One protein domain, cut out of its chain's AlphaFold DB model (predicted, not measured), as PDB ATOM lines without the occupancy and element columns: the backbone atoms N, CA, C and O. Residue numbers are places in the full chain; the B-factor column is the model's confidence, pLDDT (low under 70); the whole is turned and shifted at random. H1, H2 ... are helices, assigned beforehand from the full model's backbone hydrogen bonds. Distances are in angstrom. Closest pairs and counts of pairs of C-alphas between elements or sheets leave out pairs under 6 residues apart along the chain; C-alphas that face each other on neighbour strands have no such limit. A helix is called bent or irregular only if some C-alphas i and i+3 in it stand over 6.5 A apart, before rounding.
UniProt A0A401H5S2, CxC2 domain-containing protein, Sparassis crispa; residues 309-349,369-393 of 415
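What this domain is: This is residues 309 to 349 and 369 to 393 of the 415 residues of the protein "CxC2 domain-containing protein" of Sparassis crispa (UniProt A0A401H5S2). With little regular structure, this is mainly a looping, unnamed chain with a short helix towards each end of its long axis: H1 at one end, H2 at the other, where residues 384 to 393 stick out free. The 66 printed residues hold H1, then H2, and no named strand; the class is all helix, with 16 residues in named elements. The whole is only just extended, close to loose, with a radius of gyration of the C-alphas of 16.6 A and spans of 42 by 32 by 21 A.

Where its parts are: Start at C-alpha 309, (15.374, -9.450, -0.111); residues 309 to 337 hold no named element. Find H1 at residues 338 to 344, 10.8 A long; it is irregular, with C-alphas 339 and 342 7.5 A apart. H2, residues 380 to 388, runs 12.1 A to C-alpha 388 at (-6.376, -6.130, -14.432).

How they stand to each other: H1 and H2 are apart. Every O i to N i+4 pair in H2 is within hydrogen-bond range; H1 has 0 of 3, but 3 of 4 O i to N i+3 pairs.

The domain as a whole: Residues 350 to 368 are not printed; C-alphas 349 and 369 are 26.8 A apart across this cut. Look for pLDDT under 70 at residues 392 to 393.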
ATOM      1  N   ASN A 309      16.114 -10.350   0.788       85.44
ATOM      2  CA  ASN A 309      15.374  -9.450  -0.111       85.44
ATOM      3  C   ASN A 309      15.288  -9.941  -1.567       85.44
ATOM      4  O   ASN A 309      15.133  -9.144  -2.493       85.44
ATOM      5  N   ARG A 310      15.388 -11.257  -1.775       85.50
ATOM      6  CA  ARG A 310      15.384 -11.876  -3.095       85.50
ATOM      7  C   ARG A 310      14.476 -13.098  -3.119       85.50
ATOM      8  O   ARG A 310      14.417 -13.845  -2.150       85.50
ATOM      9  N   ASP A 311      13.817 -13.319  -4.253       87.38
ATOM     10  CA  ASP A 311      13.115 -14.573  -4.520       87.38
ATOM     11  C   ASP A 311      14.124 -15.748  -4.557       87.38
ATOM     12  O   ASP A 311      15.039 -15.721  -5.393       87.38
ATOM     13  N   PRO A 312      13.976 -16.777  -3.696       86.25
ATOM     14  CA  PRO A 312      14.822 -17.974  -3.701       86.25
ATOM     15  C   PRO A 312      14.794 -18.764  -5.016       86.25
ATOM     16  O   PRO A 312      15.696 -19.554  -5.279       86.25
ATOM     17  N   GLN A 313      13.767 -18.575  -5.846       87.56
ATOM     18  CA  GLN A 313      13.631 -19.238  -7.144       87.56
ATOM     19  C   GLN A 313      14.239 -18.421  -8.292       87.56
ATOM     20  O   GLN A 313      14.233 -18.867  -9.439       87.56
ATOM     21  N   SER A 314      14.776 -17.229  -8.012       90.62
ATOM     22  CA  SER A 314      15.345 -16.349  -9.031       90.62
ATOM     23  C   SER A 314      16.592 -16.958  -9.678       90.62
ATOM     24  O   SER A 314      17.522 -17.367  -8.995       90.62
ATOM     25  N   LEU A 315      16.638 -16.969 -11.009       91.75
ATOM     26  CA  LEU A 315      17.772 -17.420 -11.825       91.75
ATOM     27  C   LEU A 315      18.706 -16.285 -12.250       91.75
ATOM     28  O   LEU A 315      19.670 -16.516 -12.980       91.75
ATOM     29  N   THR A 316      18.422 -15.044 -11.853       89.56
ATOM     30  CA  THR A 316      19.306 -13.919 -12.174       89.56
ATOM     31  C   THR A 316      20.619 -14.036 -11.388       89.56
ATOM     32  O   THR A 316      20.730 -14.788 -10.420       89.56
ATOM     33  N   VAL A 317      21.665 -13.328 -11.797       87.06
ATOM     34  CA  VAL A 317      22.856 -13.176 -10.950       87.06
ATOM     35  C   VAL A 317      22.714 -11.823 -10.259       87.06
ATOM     36  O   VAL A 317      22.485 -10.830 -10.952       87.06
ATOM     37  N   PRO A 318      22.766 -11.758  -8.919       82.00
ATOM     38  CA  PRO A 318      22.578 -10.502  -8.218       82.00
ATOM     39  C   PRO A 318      23.821  -9.630  -8.411       82.00
ATOM     40  O   PRO A 318      24.950 -10.121  -8.467       82.00
ATOM     41  N   CYS A 319      23.622  -8.318  -8.487       85.75
ATOM     42  CA  CYS A 319      24.735  -7.385  -8.417       85.75
ATOM     43  C   CYS A 319      25.141  -7.218  -6.949       85.75
ATOM     44  O   CYS A 319      24.480  -6.498  -6.202       85.75
ATOM     45  N   PHE A 320      26.227  -7.874  -6.542       85.75
ATOM     46  CA  PHE A 320      26.743  -7.797  -5.168       85.75
ATOM     47  C   PHE A 320      27.368  -6.439  -4.814       85.75
ATOM     48  O   PHE A 320      27.673  -6.191  -3.650       85.75
ATOM     49  N   THR A 321      27.545  -5.556  -5.799       86.62
ATOM     50  CA  THR A 321      27.986  -4.170  -5.589       86.62
ATOM     51  C   THR A 321      26.820  -3.245  -5.235       86.62
ATOM     52  O   THR A 321      27.034  -2.202  -4.628       86.62
ATOM     53  N   CYS A 322      25.582  -3.599  -5.599       87.94
ATOM     54  CA  CYS A 322      24.417  -2.803  -5.216       87.94
ATOM     55  C   CYS A 322      24.197  -2.877  -3.693       87.94
ATOM     56  O   CYS A 322      24.493  -3.913  -3.095       87.94
ATOM     57  N   PRO A 323      23.649  -1.828  -3.055       89.69
ATOM     58  CA  PRO A 323      23.376  -1.826  -1.618       89.69
ATOM     59  C   PRO A 323      22.217  -2.775  -1.272       89.69
ATOM     60  O   PRO A 323      21.104  -2.631  -1.780       89.69
ATOM     61  N   TRP A 324      22.490  -3.780  -0.438       89.44
ATOM     62  CA  TRP A 324      21.560  -4.826  -0.007       89.44
ATOM     63  C   TRP A 324      21.420  -4.831   1.524       89.44
ATOM     64  O   TRP A 324      22.317  -5.311   2.236       89.44
ATOM     65  N   PRO A 325      20.277  -4.357   2.057       89.81
ATOM     66  CA  PRO A 325      20.021  -4.354   3.492       89.81
ATOM     67  C   PRO A 325      20.131  -5.758   4.096       89.81
ATOM     68  O   PRO A 325      19.508  -6.702   3.614       89.81
ATOM     69  N   GLY A 326      20.914  -5.894   5.170       88.75
ATOM     70  CA  GLY A 326      21.129  -7.179   5.847       88.75
ATOM     71  C   GLY A 326      22.129  -8.120   5.162       88.75
ATOM     72  O   GLY A 326      22.294  -9.242   5.629       88.75
ATOM     73  N   MET A 327      22.802  -7.681   4.092       89.31
ATOM     74  CA  MET A 327      23.854  -8.447   3.415       89.31
ATOM     75  C   MET A 327      25.180  -7.683   3.345       89.31
ATOM     76  O   MET A 327      26.139  -8.081   3.997       89.31
ATOM     77  N   ASN A 328      25.250  -6.600   2.565       90.69
ATOM     78  CA  ASN A 328      26.489  -5.841   2.319       90.69
ATOM     79  C   ASN A 328      26.383  -4.370   2.765       90.69
ATOM     80  O   ASN A 328      27.205  -3.542   2.381       90.69
ATOM     81  N   MET A 329      25.375  -4.051   3.580       91.62
ATOM     82  CA  MET A 329      25.181  -2.734   4.184       91.62
ATOM     83  C   MET A 329      25.421  -2.783   5.701       91.62
ATOM     84  O   MET A 329      25.089  -3.799   6.326       91.62
ATOM     85  N   PRO A 330      25.934  -1.698   6.318       91.75
ATOM     86  CA  PRO A 330      26.000  -1.556   7.776       91.75
ATOM     87  C   PRO A 330      24.623  -1.744   8.427       91.75
ATOM     88  O   PRO A 330      23.610  -1.419   7.818       91.75
ATOM     89  N   ARG A 331      24.543  -2.263   9.659       93.12
ATOM     90  CA  ARG A 331      23.243  -2.519  10.328       93.12
ATOM     91  C   ARG A 331      22.468  -1.230  10.627       93.12
ATOM     92  O   ARG A 331      21.244  -1.219  10.549       93.12
ATOM     93  N   ASP A 332      23.203  -0.171  10.916       93.06
ATOM     94  CA  ASP A 332      22.790   1.198  11.226       93.06
ATOM     95  C   ASP A 332      22.686   2.087   9.975       93.06
ATOM     96  O   ASP A 332      22.594   3.305  10.078       93.06
ATOM     97  N   TRP A 333      22.661   1.512   8.765       92.00
ATOM     98  CA  TRP A 333      22.602   2.296   7.522       92.00
ATOM     99  C   TRP A 333      21.427   3.289   7.482       92.00
ATOM    100  O   TRP A 333      21.544   4.346   6.861       92.00
ATOM    101  N   LYS A 334      20.320   2.979   8.171       91.81
ATOM    102  CA  LYS A 334      19.134   3.844   8.296       91.81
ATOM    103  C   LYS A 334      19.378   5.108   9.124       91.81
ATOM    104  O   LYS A 334      18.666   6.084   8.918       91.81
ATOM    105  N   ASP A 335      20.376   5.098  10.004       95.00
ATOM    106  CA  ASP A 335      20.730   6.221  10.879       95.00
ATOM    107  C   ASP A 335      21.709   7.197  10.201       95.00
ATOM    108  O   ASP A 335      22.079   8.227  10.765       95.00
ATOM    109  N   THR A 336      22.126   6.894   8.964       92.50
ATOM    110  CA  THR A 336      23.021   7.746   8.175       92.50
ATOM    111  C   THR A 336      22.401   9.139   7.991       92.50
ATOM    112  O   THR A 336      21.272   9.238   7.501       92.50
ATOM    113  N   PRO A 337      23.123  10.232   8.317       95.25
ATOM    114  CA  PRO A 337      22.623  11.589   8.120       95.25
ATOM    115  C   PRO A 337      22.168  11.831   6.680       95.25
ATOM    116  O   PRO A 337      22.786  11.338   5.735       95.25
ATOM    117  N   ALA A 338      21.139  12.661   6.492       92.88
ATOM    118  CA  ALA A 338      20.569  12.932   5.169       92.88
ATOM    119  C   ALA A 338      21.608  13.427   4.140       92.88
ATOM    120  O   ALA A 338      21.508  13.103   2.958       92.88
ATOM    121  N   SER A 339      22.640  14.156   4.584       94.81
ATOM    122  CA  SER A 339      23.749  14.619   3.738       94.81
ATOM    123  C   SER A 339      24.637  13.493   3.195       94.81
ATOM    124  O   SER A 339      25.304  13.692   2.185       94.81
ATOM    125  N   LEU A 340      24.639  12.322   3.836       93.12
ATOM    126  CA  LEU A 340      25.441  11.146   3.483       93.12
ATOM    127  C   LEU A 340      24.597   9.980   2.947       93.12
ATOM    128  O   LEU A 340      25.142   8.928   2.619       93.12
ATOM    129  N   ALA A 341      23.279  10.152   2.802       87.88
ATOM    130  CA  ALA A 341      22.379   9.098   2.325       87.88
ATOM    131  C   ALA A 341      22.770   8.542   0.938       87.88
ATOM    132  O   ALA A 341      22.460   7.394   0.623       87.88
ATOM    133  N   TYR A 342      23.498   9.326   0.131       88.81
ATOM    134  CA  TYR A 342      24.007   8.910  -1.178       88.81
ATOM    135  C   TYR A 342      24.954   7.698  -1.118       88.81
ATOM    136  O   TYR A 342      25.060   6.979  -2.104       88.81
ATOM    137  N   ILE A 343      25.608   7.438   0.023       88.50
ATOM    138  CA  ILE A 343      26.506   6.282   0.212       88.50
ATOM    139  C   ILE A 343      25.743   4.956   0.050       88.50
ATOM    140  O   ILE A 343      26.300   3.967  -0.417       88.50
ATOM    141  N   HIS A 344      24.456   4.954   0.403       88.88
ATOM    142  CA  HIS A 344      23.581   3.780   0.378       88.88
ATOM    143  C   HIS A 344      22.630   3.773  -0.825       88.88
ATOM    144  O   HIS A 344      21.714   2.951  -0.886       88.88
ATOM    145  N   ALA A 345      22.798   4.704  -1.767       85.81
ATOM    146  CA  ALA A 345      21.906   4.836  -2.909       85.81
ATOM    147  C   ALA A 345      22.132   3.708  -3.927       85.81
ATOM    148  O   ALA A 345      23.256   3.412  -4.326       85.81
ATOM    149  N   CYS A 346      21.040   3.087  -4.376       84.81
ATOM    150  CA  CYS A 346      21.076   2.143  -5.488       84.81
ATOM    151  C   CYS A 346      20.899   2.903  -6.805       84.81
ATOM    152  O   CYS A 346      19.816   3.419  -7.091       84.81
ATOM    153  N   GLU A 347      21.953   2.969  -7.614       79.31
ATOM    154  CA  GLU A 347      21.881   3.542  -8.955       79.31
ATOM    155  C   GLU A 347      21.382   2.494  -9.954       79.31
ATOM    156  O   GLU A 347      22.071   1.527 -10.281       79.31
ATOM    157  N   LEU A 348      20.161   2.689 -10.453       78.44
ATOM    158  CA  LEU A 348      19.569   1.826 -11.469       78.44
ATOM    159  C   LEU A 348      19.775   2.441 -12.855       78.44
ATOM    160  O   LEU A 348      19.104   3.398 -13.242       78.44
ATOM    161  N   GLY A 349      20.709   1.873 -13.614       73.62
ATOM    162  CA  GLY A 349      20.904   2.196 -15.023       73.62
ATOM    163  C   GLY A 349      19.937   1.409 -15.906       73.62
ATOM    164  O   GLY A 349      20.042   0.188 -16.005       73.62
ATOM    165  N   SER A 369       8.011 -21.865 -21.030       86.00
ATOM    166  CA  SER A 369       9.331 -21.376 -20.617       86.00
ATOM    167  C   SER A 369       9.919 -22.240 -19.499       86.00
ATOM    168  O   SER A 369       9.287 -22.420 -18.462       86.00
ATOM    169  N   LEU A 370      11.175 -22.674 -19.657       88.44
ATOM    170  CA  LEU A 370      11.921 -23.395 -18.613       88.44
ATOM    171  C   LEU A 370      12.155 -22.560 -17.341       88.44
ATOM    172  O   LEU A 370      12.355 -23.119 -16.273       88.44
ATOM    173  N   GLY A 371      12.175 -21.229 -17.458       87.75
ATOM    174  CA  GLY A 371      12.454 -20.299 -16.355       87.75
ATOM    175  C   GLY A 371      11.315 -19.312 -16.117       87.75
ATOM    176  O   GLY A 371      11.561 -18.114 -15.950       87.75
ATOM    177  N   LEU A 372      10.068 -19.778 -16.224       88.19
ATOM    178  CA  LEU A 372       8.874 -18.937 -16.157       88.19
ATOM    179  C   LEU A 372       8.822 -18.138 -14.844       88.19
ATOM    180  O   LEU A 372       8.738 -18.706 -13.763       88.19
ATOM    181  N   GLY A 373       8.890 -16.806 -14.934       87.31
ATOM    182  CA  GLY A 373       8.866 -15.923 -13.761       87.31
ATOM    183  C   GLY A 373      10.131 -15.940 -12.892       87.31
ATOM    184  O   GLY A 373      10.162 -15.248 -11.882       87.31
ATOM    185  N   GLN A 374      11.169 -16.692 -13.270       90.00
ATOM    186  CA  GLN A 374      12.400 -16.831 -12.482       90.00
ATOM    187  C   GLN A 374      13.519 -15.875 -12.934       90.00
ATOM    188  O   GLN A 374      14.520 -15.704 -12.243       90.00
ATOM    189  N   GLY A 375      13.388 -15.265 -14.113       88.00
ATOM    190  CA  GLY A 375      14.371 -14.335 -14.677       88.00
ATOM    191  C   GLY A 375      14.040 -12.862 -14.420       88.00
ATOM    192  O   GLY A 375      13.489 -12.489 -13.391       88.00
ATOM    193  N   TYR A 376      14.359 -12.012 -15.400       83.38
ATOM    194  CA  TYR A 376      14.031 -10.577 -15.375       83.38
ATOM    195  C   TYR A 376      12.567 -10.262 -15.721       83.38
ATOM    196  O   TYR A 376      12.134  -9.122 -15.582       83.38
ATOM    197  N   PHE A 377      11.805 -11.247 -16.207       83.00
ATOM    198  CA  PHE A 377      10.384 -11.087 -16.504       83.00
ATOM    199  C   PHE A 377       9.543 -11.697 -15.389       83.00
ATOM    200  O   PHE A 377       9.781 -12.835 -14.983       83.00
ATOM    201  N   VAL A 378       8.538 -10.941 -14.944       84.31
ATOM    202  CA  VAL A 378       7.529 -11.393 -13.982       84.31
ATOM    203  C   VAL A 378       6.713 -12.540 -14.587       84.31
ATOM    204  O   VAL A 378       6.519 -12.606 -15.804       84.31
ATOM    205  N   HIS A 379       6.240 -13.451 -13.735       87.75
ATOM    206  CA  HIS A 379       5.339 -14.527 -14.141       87.75
ATOM    207  C   HIS A 379       4.105 -13.961 -14.877       87.75
ATOM    208  O   HIS A 379       3.508 -13.014 -14.356       87.75
ATOM    209  N   PRO A 380       3.690 -14.520 -16.033       84.50
ATOM    210  CA  PRO A 380       2.566 -13.999 -16.812       84.50
ATOM    211  C   PRO A 380       1.294 -13.823 -15.990       84.50
ATOM    212  O   PRO A 380       0.744 -12.736 -15.997       84.50
ATOM    213  N   ASP A 381       0.897 -14.821 -15.200       88.19
ATOM    214  CA  ASP A 381      -0.323 -14.732 -14.382       88.19
ATOM    215  C   ASP A 381      -0.274 -13.595 -13.354       88.19
ATOM    216  O   ASP A 381      -1.243 -12.855 -13.203       88.19
ATOM    217  N   LYS A 382       0.880 -13.395 -12.697       87.88
ATOM    218  CA  LYS A 382       1.081 -12.269 -11.769       87.88
ATOM    219  C   LYS A 382       0.997 -10.931 -12.503       87.88
ATOM    220  O   LYS A 382       0.440  -9.976 -11.976       87.88
ATOM    221  N   MET A 383       1.551 -10.864 -13.716       87.06
ATOM    222  CA  MET A 383       1.470  -9.671 -14.555       87.06
ATOM    223  C   MET A 383       0.030  -9.409 -15.006       87.06
ATOM    224  O   MET A 383      -0.413  -8.273 -14.937       87.06
ATOM    225  N   THR A 384      -0.718 -10.433 -15.420       86.75
ATOM    226  CA  THR A 384      -2.126 -10.311 -15.825       86.75
ATOM    227  C   THR A 384      -2.981  -9.785 -14.675       86.75
ATOM    228  O   THR A 384      -3.649  -8.775 -14.850       86.75
ATOM    229  N   GLN A 385      -2.870 -10.379 -13.482       91.69
ATOM    230  CA  GLN A 385      -3.578  -9.914 -12.280       91.69
ATOM    231  C   GLN A 385      -3.244  -8.455 -11.942       91.69
ATOM    232  O   GLN A 385      -4.127  -7.667 -11.614       91.69
ATOM    233  N   TYR A 386      -1.966  -8.080 -12.047       88.25
ATOM    234  CA  TYR A 386      -1.539  -6.700 -11.840       88.25
ATOM    235  C   TYR A 386      -2.160  -5.753 -12.874       88.25
ATOM    236  O   TYR A 386      -2.714  -4.728 -12.496       88.25
ATOM    237  N   MET A 387      -2.128  -6.106 -14.159       86.50
ATOM    238  CA  MET A 387      -2.697  -5.283 -15.231       86.50
ATOM    239  C   MET A 387      -4.217  -5.129 -15.104       86.50
ATOM    240  O   MET A 387      -4.728  -4.043 -15.345       86.50
ATOM    241  N   GLU A 388      -4.929  -6.177 -14.692       89.81
ATOM    242  CA  GLU A 388      -6.376  -6.130 -14.432       89.81
ATOM    243  C   GLU A 388      -6.725  -5.256 -13.221       89.81
ATOM    244  O   GLU A 388      -7.796  -4.657 -13.182       89.81
ATOM    245  N   SER A 389      -5.817  -5.147 -12.245       87.75
ATOM    246  CA  SER A 389      -6.011  -4.305 -11.058       87.75
ATOM    247  C   SER A 389      -5.811  -2.804 -11.308       87.75
ATOM    248  O   SER A 389      -6.118  -1.991 -10.436       87.75
ATOM    249  N   ILE A 390      -5.283  -2.415 -12.473       84.69
ATOM    250  CA  ILE A 390      -5.001  -1.017 -12.811       84.69
ATOM    251  C   ILE A 390      -6.143  -0.463 -13.659       84.69
ATOM    252  O   ILE A 390      -6.285  -0.804 -14.829       84.69
ATOM    253  N   GLU A 391      -6.920   0.457 -13.090       70.62
ATOM    254  CA  GLU A 391      -8.017   1.129 -13.804       70.62
ATOM    255  C   GLU A 391      -7.511   2.175 -14.824       70.62
ATOM    256  O   GLU A 391      -8.162   2.407 -15.842       70.62
ATOM    257  N   ALA A 392      -6.336   2.780 -14.587       66.19
ATOM    258  CA  ALA A 392      -5.569   3.603 -15.535       66.19
ATOM    259  C   ALA A 392      -4.173   3.934 -14.966       66.19
ATOM    260  O   ALA A 392      -4.042   4.222 -13.774       66.19
ATOM    261  N   GLU A 393      -3.126   3.974 -15.801       60.03
ATOM    262  CA  GLU A 393      -1.848   4.566 -15.378       60.03
ATOM    263  C   GLU A 393      -2.006   6.094 -15.242       60.03
ATOM    264  O   GLU A 393      -2.444   6.752 -16.194       60.03
TER     265      GLU A 393